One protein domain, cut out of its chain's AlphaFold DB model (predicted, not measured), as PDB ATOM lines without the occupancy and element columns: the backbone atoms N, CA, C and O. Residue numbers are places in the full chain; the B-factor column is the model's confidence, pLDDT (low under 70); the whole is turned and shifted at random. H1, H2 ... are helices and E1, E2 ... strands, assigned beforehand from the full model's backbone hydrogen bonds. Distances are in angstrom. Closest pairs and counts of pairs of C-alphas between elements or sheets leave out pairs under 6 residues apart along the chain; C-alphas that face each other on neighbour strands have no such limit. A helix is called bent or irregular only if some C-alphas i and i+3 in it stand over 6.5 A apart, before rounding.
ATOM      1  N   LEU A  52     107.246 120.606  95.317       94.75
ATOM      2  CA  LEU A  52     106.570 120.384  96.602       94.75
ATOM      3  C   LEU A  52     105.102 119.989  96.412       94.75
ATOM      4  O   LEU A  52     104.631 119.058  97.066       94.75
ATOM      5  N   ILE A  53     104.389 120.642  95.492       95.25
ATOM      6  CA  ILE A  53     102.991 120.320  95.175       95.25
ATOM      7  C   ILE A  53     102.883 118.923  94.550       95.25
ATOM      8  O   ILE A  53     101.976 118.169  94.901       95.25
ATOM      9  N   ILE A  54     103.813 118.532  93.672       96.56
ATOM     10  CA  ILE A  54     103.861 117.178  93.098       96.56
ATOM     11  C   ILE A  54     104.058 116.132  94.202       96.56
ATOM     12  O   ILE A  54     103.330 115.138  94.243       96.56
ATOM     13  N   LYS A  55     105.003 116.362  95.124       97.06
ATOM     14  CA  LYS A  55     105.222 115.487  96.288       97.06
ATOM     15  C   LYS A  55     103.969 115.389  97.159       97.06
ATOM     16  O   LYS A  55     103.586 114.281  97.528       97.06
ATOM     17  N   LEU A  56     103.311 116.517  97.435       97.25
ATOM     18  CA  LEU A  56     102.070 116.568  98.209       97.25
ATOM     19  C   LEU A  56     100.964 115.741  97.549       97.25
ATOM     20  O   LEU A  56     100.416 114.850  98.185       97.25
ATOM     21  N   LYS A  57     100.687 115.988  96.262       95.94
ATOM     22  CA  LYS A  57      99.660 115.269  95.493       95.94
ATOM     23  C   LYS A  57      99.947 113.771  95.407       95.94
ATOM     24  O   LYS A  57      99.029 112.959  95.462       95.94
ATOM     25  N   LYS A  58     101.223 113.388  95.297       96.31
ATOM     26  CA  LYS A  58     101.642 111.981  95.329       96.31
ATOM     27  C   LYS A  58     101.389 111.351  96.701       96.31
ATOM     28  O   LYS A  58     100.882 110.237  96.754       96.31
ATOM     29  N   ALA A  59     101.729 112.049  97.783       95.44
ATOM     30  CA  ALA A  59     101.531 111.575  99.152       95.44
ATOM     31  C   ALA A  59     100.052 111.528  99.566       95.44
ATOM     32  O   ALA A  59      99.677 110.700 100.391       95.44
ATOM     33  N   SER A  60      99.216 112.393  98.986       93.81
ATOM     34  CA  SER A  60      97.769 112.392  99.200       93.81
ATOM     35  C   SER A  60      97.019 111.407  98.302       93.81
ATOM     36  O   SER A  60      95.821 111.210  98.482       93.81
ATOM     37  N   ASN A  61      97.683 110.800  97.314       91.38
ATOM     38  CA  ASN A  61      97.033 109.879  96.392       91.38
ATOM     39  C   ASN A  61      96.585 108.605  97.125       91.38
ATOM     40  O   ASN A  61      97.386 107.946  97.788       91.38
ATOM     41  N   GLY A  62      95.307 108.250  96.988       82.38
ATOM     42  CA  GLY A  62      94.702 107.117  97.691       82.38
ATOM     43  C   GLY A  62      94.345 107.394  99.155       82.38
ATOM     44  O   GLY A  62      93.911 106.471  99.840       82.38
ATOM     45  N   LEU A  63      94.513 108.633  99.635       87.44
ATOM     46  CA  LEU A  63      93.905 109.067 100.890       87.44
ATOM     47  C   LEU A  63      92.436 109.418 100.643       87.44
ATOM     48  O   LEU A  63      92.083 109.946  99.588       87.44
ATOM     49  N   GLU A  64      91.582 109.127 101.617       77.75
ATOM     50  CA  GLU A  64      90.166 109.476 101.562       77.75
ATOM     51  C   GLU A  64      90.007 110.998 101.675       77.75
ATOM     52  O   GLU A  64      90.342 111.601 102.696       77.75
ATOM     53  N   LEU A  65      89.574 111.623 100.577       68.88
ATOM     54  CA  LEU A  65      89.349 113.070 100.479       68.88
ATOM     55  C   LEU A  65      87.930 113.453 100.918       68.88
ATOM     56  O   LEU A  65      87.726 114.529 101.482       68.88
ATOM     57  N   ASP A  66      86.970 112.559 100.681       71.12
ATOM     58  CA  ASP A  66      85.563 112.748 101.015       71.12
ATOM     59  C   ASP A  66      85.301 112.226 102.427       71.12
ATOM     60  O   ASP A  66      84.940 111.070 102.633       71.12
ATOM     61  N   LEU A  67      85.523 113.086 103.421       79.19
ATOM     62  CA  LEU A  67      85.166 112.761 104.797       79.19
ATOM     63  C   LEU A  67      83.645 112.770 104.954       79.19
ATOM     64  O   LEU A  67      82.968 113.696 104.499       79.19
ATOM     65  N   GLU A  68      83.111 111.782 105.665       76.19
ATOM     66  CA  GLU A  68      81.694 111.769 106.008       76.19
ATOM     67  C   GLU A  68      81.356 112.945 106.939       76.19
ATOM     68  O   GLU A  68      81.995 113.160 107.978       76.19
ATOM     69  N   GLU A  69      80.323 113.710 106.581       78.25
ATOM     70  CA  GLU A  69      79.722 114.681 107.491       78.25
ATOM     71  C   GLU A  69      78.821 113.945 108.481       78.25
ATOM     72  O   GLU A  69      77.779 113.397 108.123       78.25
ATOM     73  N   GLN A  70      79.227 113.937 109.751       75.88
ATOM     74  CA  GLN A  70      78.469 113.311 110.826       75.88
ATOM     75  C   GLN A  70      78.299 114.289 111.988       75.88
ATOM     76  O   GLN A  70      79.064 114.300 112.956       75.88
ATOM     77  N   VAL A  71      77.246 115.106 111.909       75.69
ATOM     78  CA  VAL A  71      76.838 115.982 113.012       75.69
ATOM     79  C   VAL A  71      76.006 115.175 114.007       75.69
ATOM     80  O   VAL A  71      74.796 115.003 113.861       75.69
ATOM     81  N   LEU A  72      76.674 114.656 115.036       73.19
ATOM     82  CA  LEU A  72      76.042 113.879 116.099       73.19
ATOM     83  C   LEU A  72      75.610 114.782 117.262       73.19
ATOM     84  O   LEU A  72      76.285 115.747 117.616       73.19
ATOM     85  N   SER A  73      74.490 114.443 117.901       69.62
ATOM     86  CA  SER A  73      73.996 115.130 119.097       69.62
ATOM     87  C   SER A  73      73.560 114.116 120.146       69.62
ATOM     88  O   SER A  73      72.895 113.133 119.836       69.62
ATOM     89  N   HIS A  74      73.877 114.390 121.410       74.62
ATOM     90  CA  HIS A  74      73.466 113.556 122.538       74.62
ATOM     91  C   HIS A  74      72.219 114.143 123.232       74.62
ATOM     92  O   HIS A  74      72.157 115.366 123.400       74.62
ATOM     93  N   PRO A  75      71.251 113.326 123.705       73.62
ATOM     94  CA  PRO A  75      70.066 113.816 124.420       73.62
ATOM     95  C   PRO A  75      70.394 114.739 125.595       73.62
ATOM     96  O   PRO A  75      69.758 115.769 125.751       73.62
ATOM     97  N   ALA A  76      71.458 114.455 126.353       69.88
ATOM     98  CA  ALA A  76      71.897 115.317 127.458       69.88
ATOM     99  C   ALA A  76      72.258 116.757 127.028       69.88
ATOM    100  O   ALA A  76      72.092 117.686 127.816       69.88
ATOM    101  N   LEU A  77      72.747 116.952 125.796       72.81
ATOM    102  CA  LEU A  77      72.974 118.290 125.244       72.81
ATOM    103  C   LEU A  77      71.637 118.948 124.892       72.81
ATOM    104  O   LEU A  77      71.427 120.111 125.217       72.81
ATOM    105  N   GLN A  78      70.721 118.201 124.275       74.19
ATOM    106  CA  GLN A  78      69.391 118.696 123.915       74.19
ATOM    107  C   GLN A  78      68.564 119.069 125.150       74.19
ATOM    108  O   GLN A  78      67.938 120.121 125.172       74.19
ATOM    109  N   GLU A  79      68.616 118.264 126.209       74.56
ATOM    110  CA  GLU A  79      68.007 118.567 127.508       74.56
ATOM    111  C   GLU A  79      68.556 119.873 128.094       74.56
ATOM    112  O   GLU A  79      67.786 120.704 128.565       74.56
ATOM    113  N   ALA A  80      69.875 120.088 128.031       71.75
ATOM    114  CA  ALA A  80      70.492 121.316 128.526       71.75
ATOM    115  C   ALA A  80      70.132 122.545 127.673       71.75
ATOM    116  O   ALA A  80      69.894 123.621 128.223       71.75
ATOM    117  N   LEU A  81      70.090 122.391 126.346       72.50
ATOM    118  CA  LEU A  81      69.723 123.451 125.400       72.50
ATOM    119  C   LEU A  81      68.244 123.845 125.507       72.50
ATOM    120  O   LEU A  81      67.925 125.014 125.314       72.50
ATOM    121  N   ASN A  82      67.370 122.894 125.839       75.50
ATOM    122  CA  ASN A  82      65.926 123.101 125.952       75.50
ATOM    123  C   ASN A  82      65.458 123.386 127.393       75.50
ATOM    124  O   ASN A  82      64.254 123.491 127.625       75.50
ATOM    125  N   ASP A  83      66.368 123.496 128.371       75.81
ATOM    126  CA  ASP A  83      66.006 123.862 129.744       75.81
ATOM    127  C   ASP A  83      65.555 125.336 129.780       75.81
ATOM    128  O   ASP A  83      66.383 126.225 129.565       75.81
ATOM    129  N   PRO A  84      64.280 125.635 130.104       75.81
ATOM    130  CA  PRO A  84      63.752 127.001 130.118       75.81
ATOM    131  C   PRO A  84      64.422 127.910 131.162       75.81
ATOM    132  O   PRO A  84      64.217 129.122 131.146       75.81
ATOM    133  N   LYS A  85      65.228 127.356 132.082       74.88
ATOM    134  CA  LYS A  85      66.058 128.130 133.019       74.88
ATOM    135  C   LYS A  85      67.339 128.666 132.378       74.88
ATOM    136  O   LYS A  85      67.955 129.581 132.925       74.88
ATOM    137  N   ASN A  86      67.768 128.097 131.254       66.94
ATOM    138  CA  ASN A  86      68.893 128.592 130.478       66.94
ATOM    139  C   ASN A  86      68.370 129.650 129.497       66.94
ATOM    140  O   ASN A  86      67.824 129.317 128.455       66.94
ATOM    141  N   GLY A  87      68.522 130.935 129.837       64.75
ATOM    142  CA  GLY A  87      68.177 132.030 128.918       64.75
ATOM    143  C   GLY A  87      69.034 132.039 127.641       64.75
ATOM    144  O   GLY A  87      70.026 131.315 127.541       64.75
ATOM    145  N   ASP A  88      68.715 132.912 126.685       64.44
ATOM    146  CA  ASP A  88      69.346 132.944 125.350       64.44
ATOM    147  C   ASP A  88      70.883 133.075 125.379       64.44
ATOM    148  O   ASP A  88      71.599 132.486 124.565       64.44
ATOM    149  N   SER A  89      71.430 133.784 126.371       55.06
ATOM    150  CA  SER A  89      72.880 133.909 126.582       55.06
ATOM    151  C   SER A  89      73.536 132.599 127.041       55.06
ATOM    152  O   SER A  89      74.675 132.299 126.667       55.06
ATOM    153  N   ALA A  90      72.812 131.775 127.805       59.75
ATOM    154  CA  ALA A  90      73.255 130.446 128.193       59.75
ATOM    155  C   ALA A  90      73.254 129.489 126.999       59.75
ATOM    156  O   ALA A  90      74.108 128.615 126.968       59.75
ATOM    157  N   PHE A  91      72.383 129.670 126.004       60.34
ATOM    158  CA  PHE A  91      72.326 128.819 124.810       60.34
ATOM    159  C   PHE A  91      73.622 128.883 123.985       60.34
ATOM    160  O   PHE A  91      74.199 127.851 123.635       60.34
ATOM    161  N   LYS A  92      74.151 130.093 123.745       59.41
ATOM    162  CA  LYS A  92      75.451 130.282 123.073       59.41
ATOM    163  C   LYS A  92      76.598 129.680 123.890       59.41
ATOM    164  O   LYS A  92      77.451 128.991 123.339       59.41
ATOM    165  N   HIS A  93      76.592 129.892 125.206       60.66
ATOM    166  CA  HIS A  93      77.626 129.363 126.094       60.66
ATOM    167  C   HIS A  93      77.564 127.834 126.228       60.66
ATOM    168  O   HIS A  93      78.598 127.186 126.194       60.66
ATOM    169  N   LEU A  94      76.374 127.235 126.293       61.41
ATOM    170  CA  LEU A  94      76.175 125.782 126.321       61.41
ATOM    171  C   LEU A  94      76.634 125.114 125.024       61.41
ATOM    172  O   LEU A  94      77.087 123.979 125.062       61.41
ATOM    173  N   LYS A  95      76.581 125.813 123.886       57.41
ATOM    174  CA  LYS A  95      77.180 125.327 122.637       57.41
ATOM    175  C   LYS A  95      78.712 125.446 122.601       57.41
ATOM    176  O   LYS A  95      79.344 124.695 121.869       57.41
ATOM    177  N   GLN A  96      79.314 126.375 123.350       56.69
ATOM    178  CA  GLN A  96      80.747 126.717 123.246       56.69
ATOM    179  C   GLN A  96      81.616 126.218 124.419       56.69
ATOM    180  O   GLN A  96      82.805 125.945 124.247       56.69
ATOM    181  N   MET A 134      89.159 104.664 129.642       88.62
ATOM    182  CA  MET A 134      89.244 106.103 129.409       88.62
ATOM    183  C   MET A 134      88.768 106.467 128.000       88.62
ATOM    184  O   MET A 134      89.084 105.781 127.030       88.62
ATOM    185  N   VAL A 135      88.083 107.605 127.875       92.44
ATOM    186  CA  VAL A 135      87.875 108.282 126.590       92.44
ATOM    187  C   VAL A 135      88.605 109.622 126.616       92.44
ATOM    188  O   VAL A 135      88.336 110.460 127.474       92.44
ATOM    189  N   GLY A 136      89.541 109.822 125.688       93.81
ATOM    190  CA  GLY A 136      90.262 111.082 125.526       93.81
ATOM    191  C   GLY A 136      89.484 112.041 124.631       93.81
ATOM    192  O   GLY A 136      89.223 111.715 123.477       93.81
ATOM    193  N   ILE A 137      89.133 113.225 125.140       93.31
ATOM    194  CA  ILE A 137      88.419 114.257 124.376       93.31
ATOM    195  C   ILE A 137      89.248 115.542 124.366       93.31
ATOM    196  O   ILE A 137      89.591 116.073 125.420       93.31
ATOM    197  N   GLY A 138      89.553 116.055 123.175       91.12
ATOM    198  CA  GLY A 138      90.315 117.284 122.976       91.12
ATOM    199  C   GLY A 138      89.574 118.277 122.087       91.12
ATOM    200  O   GLY A 138      89.241 117.970 120.945       91.12
ATOM    201  N   LYS A 139      89.367 119.500 122.590       83.38
ATOM    202  CA  LYS A 139      88.935 120.653 121.785       83.38
ATOM    203  C   LYS A 139      90.103 121.616 121.604       83.38
ATOM    204  O   LYS A 139      90.790 121.906 122.579       83.38
ATOM    205  N   HIS A 140      90.309 122.113 120.386       77.38
ATOM    206  CA  HIS A 140      91.396 123.037 120.032       77.38
ATOM    207  C   HIS A 140      92.761 122.667 120.634       77.38
ATOM    208  O   HIS A 140      93.445 123.502 121.227       77.38
ATOM    209  N   LEU A 141      93.157 121.399 120.510       83.00
ATOM    210  CA  LEU A 141      94.436 120.923 121.023       83.00
ATOM    211  C   LEU A 141      95.557 121.278 120.033       83.00
ATOM    212  O   LEU A 141      96.075 120.439 119.313       83.00
ATOM    213  N   CYS A 142      95.863 122.564 119.915       84.06
ATOM    214  CA  CYS A 142      96.589 123.103 118.769       84.06
ATOM    215  C   CYS A 142      98.045 122.619 118.655       84.06
ATOM    216  O   CYS A 142      98.780 122.554 119.641       84.06
ATOM    217  N   GLY A 143      98.488 122.400 117.413       85.50
ATOM    218  CA  GLY A 143      99.892 122.151 117.093       85.50
ATOM    219  C   GLY A 143     100.452 120.891 117.751       85.50
ATOM    220  O   GLY A 143      99.789 119.857 117.777       85.50
ATOM    221  N   ALA A 144     101.658 121.002 118.317       91.06
ATOM    222  CA  ALA A 144     102.345 119.899 118.996       91.06
ATOM    223  C   ALA A 144     101.521 119.250 120.124       91.06
ATOM    224  O   ALA A 144     101.700 118.067 120.405       91.06
ATOM    225  N   ALA A 145     100.588 119.981 120.746       94.31
ATOM    226  CA  ALA A 145      99.772 119.448 121.832       94.31
ATOM    227  C   ALA A 145      98.897 118.262 121.390       94.31
ATOM    228  O   ALA A 145      98.697 117.349 122.188       94.31
ATOM    229  N   THR A 146      98.410 118.237 120.138       95.69
ATOM    230  CA  THR A 146      97.659 117.078 119.613       95.69
ATOM    231  C   THR A 146      98.537 115.835 119.635       95.69
ATOM    232  O   THR A 146      98.141 114.794 120.150       95.69
ATOM    233  N   ASP A 147      99.747 115.951 119.103       96.38
ATOM    234  CA  ASP A 147     100.657 114.825 118.938       96.38
ATOM    235  C   ASP A 147     101.202 114.328 120.295       96.38
ATOM    236  O   ASP A 147     101.260 113.121 120.540       96.38
ATOM    237  N   LEU A 148     101.481 115.245 121.232       96.25
ATOM    238  CA  LEU A 148     101.806 114.914 122.627       96.25
ATOM    239  C   LEU A 148     100.644 114.197 123.338       96.25
ATOM    240  O   LEU A 148     100.872 113.261 124.103       96.25
ATOM    241  N   ALA A 149      99.398 114.601 123.080       96.31
ATOM    242  CA  ALA A 149      98.220 113.960 123.659       96.31
ATOM    243  C   ALA A 149      97.988 112.552 123.126       96.31
ATOM    244  O   ALA A 149      97.653 111.657 123.899       96.31
ATOM    245  N   LEU A 150      98.197 112.347 121.823       96.19
ATOM    246  CA  LEU A 150      98.132 111.019 121.227       96.19
ATOM    247  C   LEU A 150      99.146 110.092 121.907       96.19
ATOM    248  O   LEU A 150      98.748 109.037 122.392       96.19
ATOM    249  N   ARG A 151     100.408 110.512 122.075       95.62
ATOM    250  CA  ARG A 151     101.397 109.723 122.837       95.62
ATOM    251  C   ARG A 151     100.971 109.473 124.279       95.62
ATOM    252  O   ARG A 151     101.041 108.339 124.747       95.62
ATOM    253  N   CYS A 152     100.482 110.504 124.965       95.00
ATOM    254  CA  CYS A 152      99.997 110.389 126.338       95.00
ATOM    255  C   CYS A 152      98.935 109.285 126.478       95.00
ATOM    256  O   CYS A 152      99.024 108.452 127.380       95.00
ATOM    257  N   LEU A 153      97.980 109.232 125.545       94.38
ATOM    258  CA  LEU A 153      96.885 108.263 125.541       94.38
ATOM    259  C   LEU A 153      97.329 106.856 125.112       94.38
ATOM    260  O   LEU A 153      96.992 105.884 125.786       94.38
ATOM    261  N   VAL A 154      98.053 106.723 123.996       92.06
ATOM    262  CA  VAL A 154      98.269 105.414 123.344       92.06
ATOM    263  C   VAL A 154      99.678 104.839 123.476       92.06
ATOM    264  O   VAL A 154      99.879 103.681 123.125       92.06
ATOM    265  N   GLU A 155     100.647 105.594 123.994       87.81
ATOM    266  CA  GLU A 155     101.973 105.075 124.358       87.81
ATOM    267  C   GLU A 155     102.120 105.023 125.874       87.81
ATOM    268  O   GLU A 155     102.170 103.941 126.455       87.81
ATOM    269  N   SER A 156     102.144 106.185 126.526       82.38
ATOM    270  CA  SER A 156     102.517 106.304 127.938       82.38
ATOM    271  C   SER A 156     101.485 105.681 128.875       82.38
ATOM    272  O   SER A 156     101.842 105.012 129.841       82.38
ATOM    273  N   TYR A 157     100.193 105.876 128.607       80.06
ATOM    274  CA  TYR A 157      99.138 105.268 129.417       80.06
ATOM    275  C   TYR A 157      98.944 103.785 129.072       80.06
ATOM    276  O   TYR A 157      98.997 102.934 129.956       80.06
ATOM    277  N   ALA A 158      98.821 103.456 127.781       74.50
ATOM    278  CA  ALA A 158      98.571 102.083 127.343       74.50
ATOM    279  C   ALA A 158      99.694 101.090 127.705       74.50
ATOM    280  O   ALA A 158      99.398  99.957 128.080       74.50
ATOM    281  N   THR A 159     100.966 101.499 127.635       68.75
ATOM    282  CA  THR A 159     102.103 100.601 127.916       68.75
ATOM    283  C   THR A 159     102.217 100.278 129.405       68.75
ATOM    284  O   THR A 159     102.384  99.118 129.773       68.75
ATOM    285  N   CYS A 160     102.045 101.263 130.290       60.22
ATOM    286  CA  CYS A 160     102.182 101.037 131.730       60.22
ATOM    287  C   CYS A 160     101.056 100.172 132.321       60.22
ATOM    288  O   CYS A 160     101.314  99.396 133.238       60.22
ATOM    289  N   CYS A 161      99.832 100.230 131.777       58.62
ATOM    290  CA  CYS A 161      98.764  99.304 132.182       58.62
ATOM    291  C   CYS A 161      99.109  97.833 131.870       58.62
ATOM    292  O   CYS A 161      98.627  96.924 132.550       58.62
ATOM    293  N   ASN A 162      99.957  97.586 130.867       55.12
ATOM    294  CA  ASN A 162     100.415  96.243 130.506       55.12
ATOM    295  C   ASN A 162     101.604  95.784 131.369       55.12
ATOM    296  O   ASN A 162     101.716  94.595 131.661       55.12
ATOM    297  N   GLU A 163     102.462  96.707 131.814       52.12
ATOM    298  CA  GLU A 163     103.616  96.413 132.679       52.12
ATOM    299  C   GLU A 163     103.218  96.097 134.129       52.12
ATOM    300  O   GLU A 163     103.792  95.189 134.723       52.12
ATOM    301  N   GLU A 164     102.188  96.745 134.690       50.47
ATOM    302  CA  GLU A 164     101.667  96.410 136.034       50.47
ATOM    303  C   GLU A 164     101.128  94.973 136.143       50.47
ATOM    304  O   GLU A 164     100.983  94.435 137.240       50.47
ATOM    305  N   PHE A 196      91.410  94.333 127.145       60.59
ATOM    306  CA  PHE A 196      90.703  95.597 127.096       60.59
ATOM    307  C   PHE A 196      91.729  96.724 127.099       60.59
ATOM    308  O   PHE A 196      92.429  96.954 128.089       60.59
ATOM    309  N   LYS A 197      91.818  97.459 125.986       73.06
ATOM    310  CA  LYS A 197      92.702  98.625 125.921       73.06
ATOM    311  C   LYS A 197      92.251  99.681 126.926       73.06
ATOM    312  O   LYS A 197      91.072 100.038 126.943       73.06
ATOM    313  N   PRO A 198      93.174 100.263 127.711       83.56
ATOM    314  CA  PRO A 198      92.809 101.203 128.766       83.56
ATOM    315  C   PRO A 198      92.203 102.502 128.213       83.56
ATOM    316  O   PRO A 198      91.467 103.184 128.924       83.56
ATOM    317  N   VAL A 199      92.448 102.825 126.937       92.12
ATOM    318  CA  VAL A 199      91.753 103.898 126.210       92.12
ATOM    319  C   VAL A 199      90.730 103.283 125.257       92.12
ATOM    320  O   VAL A 199      91.103 102.715 124.230       92.12
ATOM    321  N   ALA A 200      89.448 103.434 125.593       92.62
ATOM    322  CA  ALA A 200      88.303 102.948 124.824       92.62
ATOM    323  C   ALA A 200      87.898 103.875 123.671       92.62
ATOM    324  O   ALA A 200      87.188 103.449 122.762       92.62
ATOM    325  N   GLY A 201      88.337 105.136 123.686       94.31
ATOM    326  CA  GLY A 201      88.022 106.078 122.620       94.31
ATOM    327  C   GLY A 201      88.892 107.329 122.634       94.31
ATOM    328  O   GLY A 201      89.356 107.767 123.687       94.31
ATOM    329  N   ILE A 202      89.093 107.916 121.461       96.06
ATOM    330  CA  ILE A 202      89.793 109.188 121.264       96.06
ATOM    331  C   ILE A 202      88.938 110.052 120.348       96.06
ATOM    332  O   ILE A 202      88.456 109.570 119.326       96.06
ATOM    333  N   VAL A 203      88.751 111.315 120.720       94.94
ATOM    334  CA  VAL A 203      88.009 112.317 119.953       94.94
ATOM    335  C   VAL A 203      88.755 113.645 120.043       94.94
ATOM    336  O   VAL A 203      88.751 114.288 121.091       94.94
ATOM    337  N   ILE A 204      89.418 114.071 118.967       95.19
ATOM    338  CA  ILE A 204      90.189 115.323 118.946       95.19
ATOM    339  C   ILE A 204      89.751 116.174 117.759       95.19
ATOM    340  O   ILE A 204      89.871 115.753 116.611       95.19
ATOM    341  N   ALA A 205      89.271 117.388 118.032       93.00
ATOM    342  CA  ALA A 205      89.053 118.388 116.991       93.00
ATOM    343  C   ALA A 205      90.414 118.892 116.501       93.00
ATOM    344  O   ALA A 205      91.172 119.498 117.269       93.00
ATOM    345  N   LEU A 206      90.731 118.611 115.238       92.94
ATOM    346  CA  LEU A 206      92.014 118.945 114.638       92.94
ATOM    347  C   LEU A 206      91.966 120.374 114.117       92.94
ATOM    348  O   LEU A 206      91.089 120.746 113.341       92.94
ATOM    349  N   CYS A 207      92.927 121.180 114.546       85.00
ATOM    350  CA  CYS A 207      93.065 122.548 114.081       85.00
ATOM    351  C   CYS A 207      94.520 123.004 114.197       85.00
ATOM    352  O   CYS A 207      95.359 122.361 114.831       85.00
ATOM    353  N   CYS A 208      94.818 124.167 113.623       89.25
ATOM    354  CA  CYS A 208      96.122 124.821 113.748       89.25
ATOM    355  C   CYS A 208      97.306 123.938 113.319       89.25
ATOM    356  O   CYS A 208      98.344 123.929 113.985       89.25
ATOM    357  N   HIS A 209      97.187 123.251 112.180       93.00
ATOM    358  CA  HIS A 209      98.281 122.475 111.586       93.00
ATOM    359  C   HIS A 209      99.564 123.294 111.445       93.00
ATOM    360  O   HIS A 209     100.637 122.770 111.705       93.00
ATOM    361  N   HIS A 210      99.448 124.601 111.188       87.44
ATOM    362  CA  HIS A 210     100.558 125.557 111.141       87.44
ATOM    363  C   HIS A 210     101.390 125.685 112.433       87.44
ATOM    364  O   HIS A 210     102.469 126.269 112.384       87.44
ATOM    365  N   ARG A 211     100.906 125.181 113.578       90.19
ATOM    366  CA  ARG A 211     101.638 125.127 114.860       90.19
ATOM    367  C   ARG A 211     102.171 123.729 115.189       90.19
ATOM    368  O   ARG A 211     102.642 123.514 116.304       90.19
ATOM    369  N   CYS A 212     102.014 122.755 114.292       91.44
ATOM    370  CA  CYS A 212     102.611 121.438 114.499       91.44
ATOM    371  C   CYS A 212     104.133 121.554 114.468       91.44
ATOM    372  O   CYS A 212     104.679 122.455 113.840       91.44
ATOM    373  N   ASP A 213     104.803 120.636 115.153       91.06
ATOM    374  CA  ASP A 213     106.258 120.608 115.239       91.06
ATOM    375  C   ASP A 213     106.745 119.205 114.883       91.06
ATOM    376  O   ASP A 213     106.237 118.220 115.427       91.06
ATOM    377  N   TRP A 214     107.723 119.101 113.980       93.12
ATOM    378  CA  TRP A 214     108.256 117.810 113.529       93.12
ATOM    379  C   TRP A 214     108.803 116.955 114.683       93.12
ATOM    380  O   TRP A 214     108.643 115.730 114.695       93.12
ATOM    381  N   THR A 215     109.394 117.594 115.696       91.81
ATOM    382  CA  THR A 215     109.952 116.946 116.893       91.81
ATOM    383  C   THR A 215     108.884 116.192 117.669       91.81
ATOM    384  O   THR A 215     109.142 115.112 118.205       91.81
ATOM    385  N   HIS A 216     107.662 116.720 117.707       93.06
ATOM    386  CA  HIS A 216     106.559 116.106 118.435       93.06
ATOM    387  C   HIS A 216     105.569 115.381 117.539       93.06
ATOM    388  O   HIS A 216     104.820 114.557 118.045       93.06
ATOM    389  N   TYR A 217     105.615 115.587 116.228       95.69
ATOM    390  CA  TYR A 217     104.708 114.942 115.298       95.69
ATOM    391  C   TYR A 217     104.792 113.410 115.379       95.69
ATOM    392  O   TYR A 217     105.876 112.821 115.386       95.69
ATOM    393  N   VAL A 218     103.637 112.750 115.474       95.81
ATOM    394  CA  VAL A 218     103.565 111.288 115.631       95.81
ATOM    395  C   VAL A 218     103.618 110.534 114.298       95.81
ATOM    396  O   VAL A 218     104.063 109.391 114.250       95.81
ATOM    397  N   GLY A 219     103.235 111.183 113.196       95.75
ATOM    398  CA  GLY A 219     103.155 110.577 111.863       95.75
ATOM    399  C   GLY A 219     104.470 110.545 111.075       95.75
ATOM    400  O   GLY A 219     104.430 110.424 109.850       95.75
ATOM    401  N   ARG A 220     105.635 110.676 111.728       95.25
ATOM    402  CA  ARG A 220     106.944 110.728 111.041       95.25
ATOM    403  C   ARG A 220     107.213 109.498 110.177       95.25
ATOM    404  O   ARG A 220     107.700 109.632 109.059       95.25
ATOM    405  N   GLU A 221     106.872 108.308 110.667       94.31
ATOM    406  CA  GLU A 221     107.059 107.063 109.912       94.31
ATOM    407  C   GLU A 221     106.213 107.039 108.635       94.31
ATOM    408  O   GLU A 221     106.714 106.677 107.572       94.31
ATOM    409  N   PHE A 222     104.962 107.511 108.708       96.19
ATOM    410  CA  PHE A 222     104.118 107.668 107.526       96.19
ATOM    411  C   PHE A 222     104.762 108.625 106.518       96.19
ATOM    412  O   PHE A 222     104.903 108.248 105.356       96.19
ATOM    413  N   PHE A 223     105.224 109.802 106.953       96.06
ATOM    414  CA  PHE A 223     105.915 110.756 106.076       96.06
ATOM    415  C   PHE A 223     107.114 110.110 105.372       96.06
ATOM    416  O   PHE A 223     107.189 110.147 104.142       96.06
ATOM    417  N   ARG A 224     107.982 109.418 106.123       95.44
ATOM    418  CA  ARG A 224     109.127 108.690 105.553       95.44
ATOM    419  C   ARG A 224     108.673 107.636 104.534       95.44
ATOM    420  O   ARG A 224     109.269 107.530 103.465       95.44
ATOM    421  N   SER A 225     107.591 106.903 104.816       95.56
ATOM    422  CA  SER A 225     107.064 105.856 103.923       95.56
ATOM    423  C   SER A 225     106.571 106.383 102.568       95.56
ATOM    424  O   SER A 225     106.654 105.670 101.569       95.56
ATOM    425  N   VAL A 226     106.111 107.638 102.509       95.75
ATOM    426  CA  VAL A 226     105.671 108.293 101.263       95.75
ATOM    427  C   VAL A 226     106.760 109.166 100.625       95.75
ATOM    428  O   VAL A 226     106.501 109.875  99.652       95.75
ATOM    429  N   GLY A 227     107.998 109.088 101.128       95.00
ATOM    430  CA  GLY A 227     109.146 109.829 100.603       95.00
ATOM    431  C   GLY A 227     109.163 111.309 100.988       95.00
ATOM    432  O   GLY A 227     109.741 112.118 100.264       95.00
ATOM    433  N   LEU A 228     108.511 111.665 102.095       95.50
ATOM    434  CA  LEU A 228     108.528 112.999 102.686       95.50
ATOM    435  C   LEU A 228     109.399 113.012 103.942       95.50
ATOM    436  O   LEU A 228     109.532 112.007 104.644       95.50
ATOM    437  N   GLY A 229     109.955 114.175 104.251       93.38
ATOM    438  CA  GLY A 229     110.777 114.383 105.428       93.38
ATOM    439  C   GLY A 229     110.403 115.641 106.215       93.38
ATOM    440  O   GLY A 229     109.355 116.253 105.982       93.38
ATOM    441  N   PRO A 230     111.280 116.050 107.145       92.69
ATOM    442  CA  PRO A 230     111.112 117.254 107.960       92.69
ATOM    443  C   PRO A 230     110.989 118.535 107.123       92.69
ATOM    444  O   PRO A 230     110.232 119.436 107.477       92.69
ATOM    445  N   VAL A 231     111.706 118.611 105.996       91.56
ATOM    446  CA  VAL A 231     111.681 119.772 105.094       91.56
ATOM    447  C   VAL A 231     110.306 119.914 104.444       91.56
ATOM    448  O   VAL A 231     109.699 120.982 104.514       91.56
ATOM    449  N   GLU A 232     109.771 118.841 103.853       94.75
ATOM    450  CA  GLU A 232     108.422 118.871 103.283       94.75
ATOM    451  C   GLU A 232     107.364 119.136 104.354       94.75
ATOM    452  O   GLU A 232     106.461 119.938 104.122       94.75
ATOM    453  N   PHE A 233     107.496 118.526 105.537       95.06
ATOM    454  CA  PHE A 233     106.586 118.770 106.654       95.06
ATOM    455  C   PHE A 233     106.529 120.252 107.034       95.06
ATOM    456  O   PHE A 233     105.434 120.797 107.153       95.06
ATOM    457  N   HIS A 234     107.678 120.922 107.164       92.81
ATOM    458  CA  HIS A 234     107.748 122.357 107.467       92.81
ATOM    459  C   HIS A 234     106.985 123.200 106.436       92.81
ATOM    460  O   HIS A 234     106.204 124.088 106.791       92.81
ATOM    461  N   TYR A 235     107.141 122.901 105.145       94.06
ATOM    462  CA  TYR A 235     106.391 123.605 104.108       94.06
ATOM    463  C   TYR A 235     104.897 123.281 104.144       94.06
ATOM    464  O   TYR A 235     104.080 124.197 104.051       94.06
ATOM    465  N   PHE A 236     104.518 122.015 104.329       95.38
ATOM    466  CA  PHE A 236     103.114 121.593 104.381       95.38
ATOM    467  C   PHE A 236     102.402 122.192 105.594       95.38
ATOM    468  O   PHE A 236     101.287 122.699 105.477       95.38
ATOM    469  N   GLN A 237     103.078 122.242 106.740       93.62
ATOM    470  CA  GLN A 237     102.635 122.959 107.929       93.62
ATOM    471  C   GLN A 237     102.300 124.419 107.601       93.62
ATOM    472  O   GLN A 237     101.227 124.888 107.974       93.62
ATOM    473  N   ARG A 238     103.167 125.157 106.896       91.50
ATOM    474  CA  ARG A 238     102.886 126.562 106.546       91.50
ATOM    475  C   ARG A 238     101.778 126.698 105.496       91.50
ATOM    476  O   ARG A 238     100.867 127.513 105.670       91.50
ATOM    477  N   MET A 239     101.819 125.882 104.441       93.12
ATOM    478  CA  MET A 239     100.823 125.872 103.360       93.12
ATOM    479  C   MET A 239      99.436 125.425 103.848       93.12
ATOM    480  O   MET A 239      98.434 125.834 103.271       93.12
ATOM    481  N   SER A 240      99.342 124.683 104.960       93.81
ATOM    482  CA  SER A 240      98.062 124.286 105.574       93.81
ATOM    483  C   SER A 240      97.137 125.473 105.881       93.81
ATOM    484  O   SER A 240      95.913 125.349 105.813       93.81
ATOM    485  N   SER A 241      97.705 126.651 106.169       91.31
ATOM    486  CA  SER A 241      96.939 127.879 106.415       91.31
ATOM    487  C   SER A 241      96.114 128.330 105.201       91.31
ATOM    488  O   SER A 241      95.045 128.925 105.373       91.31
ATOM    489  N   TRP A 242      96.542 127.975 103.984       92.19
ATOM    490  CA  TRP A 242      95.866 128.325 102.735       92.19
ATOM    491  C   TRP A 242      94.452 127.753 102.622       92.19
ATOM    492  O   TRP A 242      93.597 128.387 102.001       92.19
ATOM    493  N   ALA A 243      94.164 126.643 103.311       88.44
ATOM    494  CA  ALA A 243      92.822 126.060 103.395       88.44
ATOM    495  C   ALA A 243      91.785 127.059 103.942       88.44
ATOM    496  O   ALA A 243      90.612 127.024 103.581       88.44
ATOM    497  N   THR A 244      92.225 127.987 104.799       83.75
ATOM    498  CA  THR A 244      91.356 128.947 105.499       83.75
ATOM    499  C   THR A 244      91.412 130.369 104.938       83.75
ATOM    500  O   THR A 244      90.632 131.231 105.350       83.75
ATOM    501  N   CYS A 245      92.280 130.641 103.954       70.38
ATOM    502  CA  CYS A 245      92.515 131.994 103.431       70.38
ATOM    503  C   CYS A 245      91.275 132.664 102.800       70.38
ATOM    504  O   CYS A 245      91.247 133.884 102.657       70.38
ATOM    505  N   GLY A 246      90.234 131.904 102.445       57.62
ATOM    506  CA  GLY A 246      89.034 132.426 101.782       57.62
ATOM    507  C   GLY A 246      88.026 133.167 102.669       57.62
ATOM    508  O   GLY A 246      87.139 133.822 102.128       57.62
ATOM    509  N   MET A 247      88.126 133.089 104.002       52.88
ATOM    510  CA  MET A 247      87.036 133.534 104.889       52.88
ATOM    511  C   MET A 247      86.979 135.057 105.116       52.88
ATOM    512  O   MET A 247      85.967 135.581 105.571       52.88
ATOM    513  N   ASP A 282     102.807 138.921  97.663       48.41
ATOM    514  CA  ASP A 282     102.686 139.402  96.282       48.41
ATOM    515  C   ASP A 282     103.434 138.517  95.262       48.41
ATOM    516  O   ASP A 282     102.932 138.262  94.171       48.41
ATOM    517  N   ALA A 283     104.574 137.920  95.636       50.38
ATOM    518  CA  ALA A 283     105.367 137.083  94.721       50.38
ATOM    519  C   ALA A 283     104.680 135.750  94.356       50.38
ATOM    520  O   ALA A 283     104.813 135.258  93.238       50.38
ATOM    521  N   LEU A 284     103.906 135.177  95.285       54.78
ATOM    522  CA  LEU A 284     103.142 133.942  95.066       54.78
ATOM    523  C   LEU A 284     101.720 134.214  94.554       54.78
ATOM    524  O   LEU A 284     101.038 133.269  94.151       54.78
ATOM    525  N   GLN A 285     101.219 135.457  94.635       56.00
ATOM    526  CA  GLN A 285      99.832 135.810  94.278       56.00
ATOM    527  C   GLN A 285      99.550 135.619  92.782       56.00
ATOM    528  O   GLN A 285      98.405 135.386  92.410       56.00
ATOM    529  N   GLY A 286     100.590 135.668  91.943       64.19
ATOM    530  CA  GLY A 286     100.495 135.425  90.502       64.19
ATOM    531  C   GLY A 286     100.726 133.975  90.056       64.19
ATOM    532  O   GLY A 286     100.519 133.684  88.882       64.19
ATOM    533  N   LEU A 287     101.169 133.075  90.945       77.00
ATOM    534  CA  LEU A 287     101.514 131.687  90.585       77.00
ATOM    535  C   LEU A 287     100.357 130.700  90.755       77.00
ATOM    536  O   LEU A 287     100.273 129.740  89.999       77.00
ATOM    537  N   LEU A 288      99.517 130.917  91.767       84.62
ATOM    538  CA  LEU A 288      98.413 130.032  92.131       84.62
ATOM    539  C   LEU A 288      97.163 130.867  92.386       84.62
ATOM    540  O   LEU A 288      97.216 131.876  93.098       84.62
ATOM    541  N   THR A 289      96.038 130.404  91.857       88.69
ATOM    542  CA  THR A 289      94.708 130.938  92.151       88.69
ATOM    543  C   THR A 289      94.340 130.747  93.627       88.69
ATOM    544  O   THR A 289      94.959 129.979  94.373       88.69
ATOM    545  N   VAL A 290      93.309 131.463  94.080       87.44
ATOM    546  CA  VAL A 290      92.798 131.330  95.454       87.44
ATOM    547  C   VAL A 290      92.249 129.922  95.687       87.44
ATOM    548  O   VAL A 290      92.419 129.363  96.770       87.44
ATOM    549  N   GLU A 291      91.617 129.346  94.672       88.12
ATOM    550  CA  GLU A 291      91.041 128.007  94.674       88.12
ATOM    551  C   GLU A 291      92.134 126.937  94.788       88.12
ATOM    552  O   GLU A 291      92.058 126.091  95.678       88.12
ATOM    553  N   GLU A 292      93.202 127.036  93.990       90.75
ATOM    554  CA  GLU A 292      94.348 126.118  94.071       90.75
ATOM    555  C   GLU A 292      95.037 126.186  95.436       90.75
ATOM    556  O   GLU A 292      95.391 125.159  96.013       90.75
ATOM    557  N   ARG A 293      95.197 127.389  96.004       91.44
ATOM    558  CA  ARG A 293      95.758 127.549  97.354       91.44
ATOM    559  C   ARG A 293      94.911 126.840  98.406       91.44
ATOM    560  O   ARG A 293      95.470 126.173  99.276       91.44
ATOM    561  N   LYS A 294      93.582 126.970  98.332       91.31
ATOM    562  CA  LYS A 294      92.670 126.276  99.252       91.31
ATOM    563  C   LYS A 294      92.816 124.765  99.130       91.31
ATOM    564  O   LYS A 294      92.974 124.107 100.152       91.31
ATOM    565  N   GLU A 295      92.824 124.239  97.907       92.06
ATOM    566  CA  GLU A 295      93.005 122.808  97.646       92.06
ATOM    567  C   GLU A 295      94.341 122.303  98.212       92.06
ATOM    568  O   GLU A 295      94.366 121.354  98.994       92.06
ATOM    569  N   ILE A 296      95.448 122.989  97.908       94.62
ATOM    570  CA  ILE A 296      96.784 122.646  98.417       94.62
ATOM    571  C   ILE A 296      96.814 122.681  99.947       94.62
ATOM    572  O   ILE A 296      97.357 121.772 100.576       94.62
ATOM    573  N   GLY A 297      96.216 123.703 100.561       94.62
ATOM    574  CA  GLY A 297      96.130 123.804 102.013       94.62
ATOM    575  C   GLY A 297      95.357 122.639 102.633       94.62
ATOM    576  O   GLY A 297      95.819 122.064 103.618       94.62
ATOM    577  N   SER A 298      94.224 122.255 102.041       93.44
ATOM    578  CA  SER A 298      93.426 121.107 102.489       93.44
ATOM    579  C   SER A 298      94.191 119.791 102.350       93.44
ATOM    580  O   SER A 298      94.196 118.991 103.284       93.44
ATOM    581  N   LEU A 299      94.920 119.592 101.247       95.69
ATOM    582  CA  LEU A 299      95.786 118.425 101.064       95.69
ATOM    583  C   LEU A 299      96.911 118.376 102.105       95.69
ATOM    584  O   LEU A 299      97.196 117.309 102.647       95.69
ATOM    585  N   CYS A 300      97.527 119.517 102.434       96.62
ATOM    586  CA  CYS A 300      98.544 119.584 103.487       96.62
ATOM    587  C   CYS A 300      97.981 119.128 104.838       96.62
ATOM    588  O   CYS A 300      98.613 118.327 105.527       96.62
ATOM    589  N   LYS A 301      96.784 119.611 105.205       95.44
ATOM    590  CA  LYS A 301      96.090 119.177 106.426       95.44
ATOM    591  C   LYS A 301      95.823 117.673 106.406       95.44
ATOM    592  O   LYS A 301      96.208 116.985 107.346       95.44
ATOM    593  N   LEU A 302      95.266 117.161 105.307       95.12
ATOM    594  CA  LEU A 302      94.934 115.744 105.153       95.12
ATOM    595  C   LEU A 302      96.157 114.835 105.305       95.12
ATOM    596  O   LEU A 302      96.092 113.842 106.021       95.12
ATOM    597  N   VAL A 303      97.285 115.171 104.672       96.88
ATOM    598  CA  VAL A 303      98.517 114.371 104.780       96.88
ATOM    599  C   VAL A 303      99.040 114.359 106.223       96.88
ATOM    600  O   VAL A 303      99.424 113.302 106.728       96.88
ATOM    601  N   ILE A 304      99.005 115.502 106.919       97.12
ATOM    602  CA  ILE A 304      99.394 115.590 108.337       97.12
ATOM    603  C   ILE A 304      98.452 114.752 109.216       97.12
ATOM    604  O   ILE A 304      98.910 114.006 110.085       97.12
ATOM    605  N   ASP A 305      97.144 114.824 108.993       96.44
ATOM    606  CA  ASP A 305      96.166 114.098 109.806       96.44
ATOM    607  C   ASP A 305      96.163 112.596 109.516       96.44
ATOM    608  O   ASP A 305      96.055 111.781 110.433       96.44
ATOM    609  N   HIS A 306      96.400 112.197 108.271       96.38
ATOM    610  CA  HIS A 306      96.539 110.792 107.915       96.38
ATOM    611  C   HIS A 306      97.772 110.148 108.566       96.38
ATOM    612  O   HIS A 306      97.723 108.985 108.969       96.38
ATOM    613  N   GLY A 307      98.862 110.893 108.777       96.94
ATOM    614  CA  GLY A 307      99.968 110.390 109.594       96.94
ATOM    615  C   GLY A 307      99.560 110.098 111.046       96.94
ATOM    616  O   GLY A 307     100.039 109.122 111.622       96.94
ATOM    617  N   ARG A 308      98.617 110.864 111.618       97.12
ATOM    618  CA  ARG A 308      98.036 110.589 112.948       97.12
ATOM    619  C   ARG A 308      97.129 109.356 112.928       97.12
ATOM    620  O   ARG A 308      97.200 108.548 113.851       97.12
ATOM    621  N   ILE A 309      96.345 109.164 111.861       96.88
ATOM    622  CA  ILE A 309      95.570 107.928 111.641       96.88
ATOM    623  C   ILE A 309      96.502 106.718 111.611       96.88
ATOM    624  O   ILE A 309      96.291 105.765 112.357       96.88
ATOM    625  N   ARG A 310      97.556 106.755 110.787       96.75
ATOM    626  CA  ARG A 310      98.516 105.648 110.658       96.75
ATOM    627  C   ARG A 310      99.186 105.323 111.983       96.75
ATOM    628  O   ARG A 310      99.274 104.157 112.354       96.75
ATOM    629  N   TYR A 311      99.580 106.353 112.722       96.75
ATOM    630  CA  TYR A 311     100.154 106.206 114.051       96.75
ATOM    631  C   TYR A 311      99.208 105.497 115.044       96.75
ATOM    632  O   TYR A 311      99.648 104.636 115.812       96.75
ATOM    633  N   LEU A 312      97.911 105.822 115.014       96.56
ATOM    634  CA  LEU A 312      96.886 105.168 115.832       96.56
ATOM    635  C   LEU A 312      96.610 103.725 115.379       96.56
ATOM    636  O   LEU A 312      96.538 102.827 116.215       96.56
ATOM    637  N   GLN A 313      96.528 103.486 114.069       95.38
ATOM    638  CA  GLN A 313      96.331 102.153 113.484       95.38
ATOM    639  C   GLN A 313      97.456 101.189 113.856       95.38
ATOM    640  O   GLN A 313      97.192 100.070 114.282       95.38
ATOM    641  N   GLN A 314      98.714 101.635 113.804       93.69
ATOM    642  CA  GLN A 314      99.866 100.848 114.266       93.69
ATOM    643  C   GLN A 314      99.773 100.452 115.748       93.69
ATOM    644  O   GLN A 314     100.383  99.475 116.170       93.69
ATOM    645  N   ARG A 315      98.999 101.197 116.544       92.94
ATOM    646  CA  ARG A 315      98.731 100.920 117.962       92.94
ATOM    647  C   ARG A 315      97.408 100.188 118.165       92.94
ATOM    648  O   ARG A 315      96.907 100.145 119.286       92.94
ATOM    649  N   GLY A 316      96.852  99.591 117.107       92.81
ATOM    650  CA  GLY A 316      95.637  98.776 117.100       92.81
ATOM    651  C   GLY A 316      94.377  99.569 117.433       92.81
ATOM    652  O   GLY A 316      93.580  99.135 118.270       92.81
ATOM    653  N   TYR A 317      94.250 100.760 116.855       94.69
ATOM    654  CA  TYR A 317      93.024 101.547 116.871       94.69
ATOM    655  C   TYR A 317      92.467 101.658 115.458       94.69
ATOM    656  O   TYR A 317      93.174 102.025 114.521       94.69
ATOM    657  N   LYS A 318      91.159 101.458 115.321       95.38
ATOM    658  CA  LYS A 318      90.428 101.902 114.142       95.38
ATOM    659  C   LYS A 318      90.227 103.411 114.253       95.38
ATOM    660  O   LYS A 318      89.411 103.862 115.055       95.38
ATOM    661  N   ALA A 319      90.993 104.171 113.474       95.12
ATOM    662  CA  ALA A 319      90.941 105.630 113.440       95.12
ATOM    663  C   ALA A 319      90.335 106.153 112.130       95.12
ATOM    664  O   ALA A 319      90.542 105.550 111.075       95.12
ATOM    665  N   ALA A 320      89.612 107.268 112.211       94.00
ATOM    666  CA  ALA A 320      88.950 107.916 111.083       94.00
ATOM    667  C   ALA A 320      88.966 109.445 111.224       94.00
ATOM    668  O   ALA A 320      89.109 109.985 112.326       94.00
ATOM    669  N   LEU A 321      88.804 110.130 110.093       93.88
ATOM    670  CA  LEU A 321      88.532 111.562 110.033       93.88
ATOM    671  C   LEU A 321      87.076 111.766 109.618       93.88
ATOM    672  O   LEU A 321      86.575 111.060 108.749       93.88
ATOM    673  N   GLN A 322      86.406 112.731 110.232       91.81
ATOM    674  CA  GLN A 322      85.020 113.077 109.912       91.81
ATOM    675  C   GLN A 322      84.801 114.579 110.063       91.81
ATOM    676  O   GLN A 322      85.469 115.224 110.880       91.81
ATOM    677  N   TYR A 323      83.838 115.137 109.331       90.62
ATOM    678  CA  TYR A 323      83.407 116.510 109.580       90.62
ATOM    679  C   TYR A 323      82.411 116.546 110.741       90.62
ATOM    680  O   TYR A 323      81.415 115.822 110.741       90.62
ATOM    681  N   TYR A 324      82.678 117.388 111.746       87.19
ATOM    682  CA  TYR A 324      81.796 117.548 112.912       87.19
ATOM    683  C   TYR A 324      80.833 118.737 112.791       87.19
ATOM    684  O   TYR A 324      79.936 118.901 113.621       87.19
ATOM    685  N   THR A 325      81.033 119.599 111.795       85.69
ATOM    686  CA  THR A 325      80.152 120.727 111.483       85.69
ATOM    687  C   THR A 325      80.330 121.147 110.027       85.69
ATOM    688  O   THR A 325      81.373 120.875 109.431       85.69
ATOM    689  N   ASP A 326      79.333 121.823 109.464       84.06
ATOM    690  CA  ASP A 326      79.390 122.311 108.091       84.06
ATOM    691  C   ASP A 326      80.480 123.384 107.902       84.06
ATOM    692  O   ASP A 326      80.772 124.196 108.790       84.06
ATOM    693  N   SER A 327      81.057 123.411 106.701       82.94
ATOM    694  CA  SER A 327      82.126 124.343 106.329       82.94
ATOM    695  C   SER A 327      81.698 125.818 106.353       82.94
ATOM    696  O   SER A 327      82.547 126.698 106.517       82.94
ATOM    697  N   SER A 328      80.393 126.115 106.254       81.75
ATOM    698  CA  SER A 328      79.866 127.474 106.446       81.75
ATOM    699  C   SER A 328      79.948 127.947 107.898       81.75
ATOM    700  O   SER A 328      79.992 129.154 108.143       81.75
ATOM    701  N   VAL A 329      80.011 127.019 108.861       83.19
ATOM    702  CA  VAL A 329      80.169 127.320 110.291       83.19
ATOM    703  C   VAL A 329      81.646 127.467 110.645       83.19
ATOM    704  O   VAL A 329      82.031 128.433 111.304       83.19
ATOM    705  N   SER A 330      82.479 126.514 110.218       84.69
ATOM    706  CA  SER A 330      83.923 126.526 110.464       84.69
ATOM    707  C   SER A 330      84.672 125.816 109.343       84.69
ATOM    708  O   SER A 330      84.333 124.698 108.983       84.69
ATOM    709  N   LEU A 331      85.758 126.425 108.859       84.75
ATOM    710  CA  LEU A 331      86.716 125.765 107.958       84.75
ATOM    711  C   LEU A 331      87.705 124.849 108.706       84.75
ATOM    712  O   LEU A 331      88.471 124.113 108.090       84.75
ATOM    713  N   GLU A 332      87.724 124.924 110.038       87.06
ATOM    714  CA  GLU A 332      88.404 123.979 110.925       87.06
ATOM    715  C   GLU A 332      87.319 123.084 111.530       87.06
ATOM    716  O   GLU A 332      86.807 123.369 112.613       87.06
ATOM    717  N   ASN A 333      86.872 122.088 110.769       88.62
ATOM    718  CA  ASN A 333      85.717 121.245 111.090       88.62
ATOM    719  C   ASN A 333      86.029 119.740 111.056       88.62
ATOM    720  O   ASN A 333      85.108 118.926 111.047       88.62
ATOM    721  N   VAL A 334      87.310 119.365 111.053       91.88
ATOM    722  CA  VAL A 334      87.758 117.966 111.021       91.88
ATOM    723  C   VAL A 334      87.937 117.422 112.438       91.88
ATOM    724  O   VAL A 334      88.552 118.049 113.305       91.88
ATOM    725  N   LEU A 335      87.409 116.225 112.666       93.12
ATOM    726  CA  LEU A 335      87.511 115.471 113.908       93.12
ATOM    727  C   LEU A 335      88.304 114.186 113.666       93.12
ATOM    728  O   LEU A 335      87.952 113.412 112.780       93.12
ATOM    729  N   LEU A 336      89.329 113.939 114.481       95.12
ATOM    730  CA  LEU A 336      89.982 112.636 114.584       95.12
ATOM    731  C   LEU A 336      89.240 111.789 115.612       95.12
ATOM    732  O   LEU A 336      89.177 112.165 116.786       95.12
ATOM    733  N   THR A 337      88.728 110.638 115.186       95.38
ATOM    734  CA  THR A 337      88.145 109.635 116.077       95.38
ATOM    735  C   THR A 337      88.965 108.355 116.049       95.38
ATOM    736  O   THR A 337      89.558 108.006 115.029       95.38
ATOM    737  N   ALA A 338      89.040 107.658 117.183       95.69
ATOM    738  CA  ALA A 338      89.693 106.358 117.262       95.69
ATOM    739  C   ALA A 338      89.049 105.478 118.329       95.69
ATOM    740  O   ALA A 338      88.784 105.946 119.434       95.69
ATOM    741  N   VAL A 339      88.850 104.200 118.020       94.75
ATOM    742  CA  VAL A 339      88.398 103.168 118.969       94.75
ATOM    743  C   VAL A 339      89.295 101.935 118.851       94.75
ATOM    744  O   VAL A 339      89.852 101.716 117.773       94.75
ATOM    745  N   PRO A 340      89.485 101.136 119.918       93.06
ATOM    746  CA  PRO A 340      90.257  99.902 119.836       93.06
ATOM    747  C   PRO A 340      89.766  99.014 118.692       93.06
ATOM    748  O   PRO A 340      88.563  98.802 118.524       93.06
ATOM    749  N   GLU A 341      90.699  98.511 117.889       88.75
ATOM    750  CA  GLU A 341      90.367  97.543 116.853       88.75
ATOM    751  C   GLU A 341      89.965  96.232 117.531       88.75
ATOM    752  O   GLU A 341      90.731  95.652 118.298       88.75
ATOM    753  N   THR A 342      88.722  95.804 117.321       79.12
ATOM    754  CA  THR A 342      88.227  94.546 117.880       79.12
ATOM    755  C   THR A 342      88.777  93.421 117.018       79.12
ATOM    756  O   THR A 342      88.339  93.254 115.879       79.12
ATOM    757  N   THR A 343      89.741  92.661 117.539       58.81
ATOM    758  CA  THR A 343      90.163  91.398 116.928       58.81
ATOM    759  C   THR A 343      88.944  90.476 116.935       58.81
ATOM    760  O   THR A 343      88.501  90.050 118.000       58.81
ATOM    761  N   ARG A 344      88.322  90.274 115.772       39.62
ATOM    762  CA  ARG A 344      87.236  89.303 115.605       39.62
ATOM    763  C   ARG A 344      87.782  87.909 115.382       39.62
ATOM    764  O   ARG A 344      88.812  87.803 114.678       39.62
TER     765      ARG A 344
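AT A GLANCE: This is residues 52 to 96, 134 to 164, 196 to 247 and 282 to 344 of the 344 residues of a protein of Bambusicola thoracicus (UniProt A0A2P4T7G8). A twisted sheet of four strands has two long helices, H4 and H8, over one face, and H8 reaches past the sheet and is the core of a cluster of helices: H6 crosses its residues 290 to 301, H1 packs on its residues 296 to 303, and H5 packs on its residues 307 to 311, in the part that is over the sheet. From H1, residues 60 to 74 lead away to a small helical hairpin, H2 and H3, far from that cluster. The 191 printed residues hold eight named helices and four named strands, in the order H1 H2 H3 E1 H4 E2 H5 H6 H7 H8 E3 E4, with a mixed sheet ordered E1 E2 E4 E3. The class is mixed, helices and strands; the whole is compact, with a radius of gyration of the C-alphas of 18.5 A and spans of 55 by 49 by 29 A.

IN THESE COORDINATES: Find C-alpha 52 at (106.570, 120.384, 96.602), where H1 begins and runs to 59. H2 is residues 75 to 81, H3 88 to 96 and E1 134 to 138. H4, 144 to 163, measures 27.2 A, and E2 is 199 to 206. H5 is 220 to 225; H6, 230 to 247, measures 29.2 A and is irregular, with C-alphas 243 and 246 7.6 A apart. After H7, 282 to 285, look for C-alpha 290 at (92.798, 131.330, 95.454): there H8 starts, reaching 313 over 34.5 A. E3 is 317 to 323; E4, 334 to 340, ends at (90.257, 99.902, 119.836).

HOW THE PARTS SIT: Start with the sheet, twisted, its C-alphas up to 4.3 A off the best plane. E1 and E2 are parallel, with N 138 and O 203 2.8 A apart; E2 and E4 are antiparallel, with N 204 and O 336 at 2.9 A. E3 and E4 form a hairpin, with N 320 and O 337 at 2.9 A. H4 and H8 on one face make two layers, helices over a sheet: H4 is over E2 at a height of 10.3 A, H8 over E3 at 7.8 A. H8 is the hub. Its residues 290 to 301 touch H6 at a steep tilt of 53 degrees, C-alphas 297 and 240 being closest at 4.1 A. It touches H1 closest at C-alphas 303 and 59, 7.0 A, and H5 at 307 and 222, 5.4 A. H2 and H3 only just touch, with 3 pairs of C-alphas within 8 A, closest at 81 and 91, 6.0 A; H7 touches no helix. Every O i to N i+4 pair is within hydrogen-bond range in H1, H2 and H5; the counts are 4 of 5 in H3, 11 of 16 in H4, 7 of 14 in H6 and 19 of 20 in H8, and H7 is too short for one.

THE WHOLE: The C-alphas farthest apart, of Glu 164 and Gly 286, are 60.0 A apart. Look for three cuts, with gaps between C-alphas of 23.1 A from 96 to 134, 14.2 A from 164 to 196 and 18.8 A from 247 to 282. The links H1 to H2 and E2 to H5 are long. The mean pLDDT of the printed part is 84.8; 30 residues are under 70, among them 86 to 96, 159 to 164 and 282 to 286.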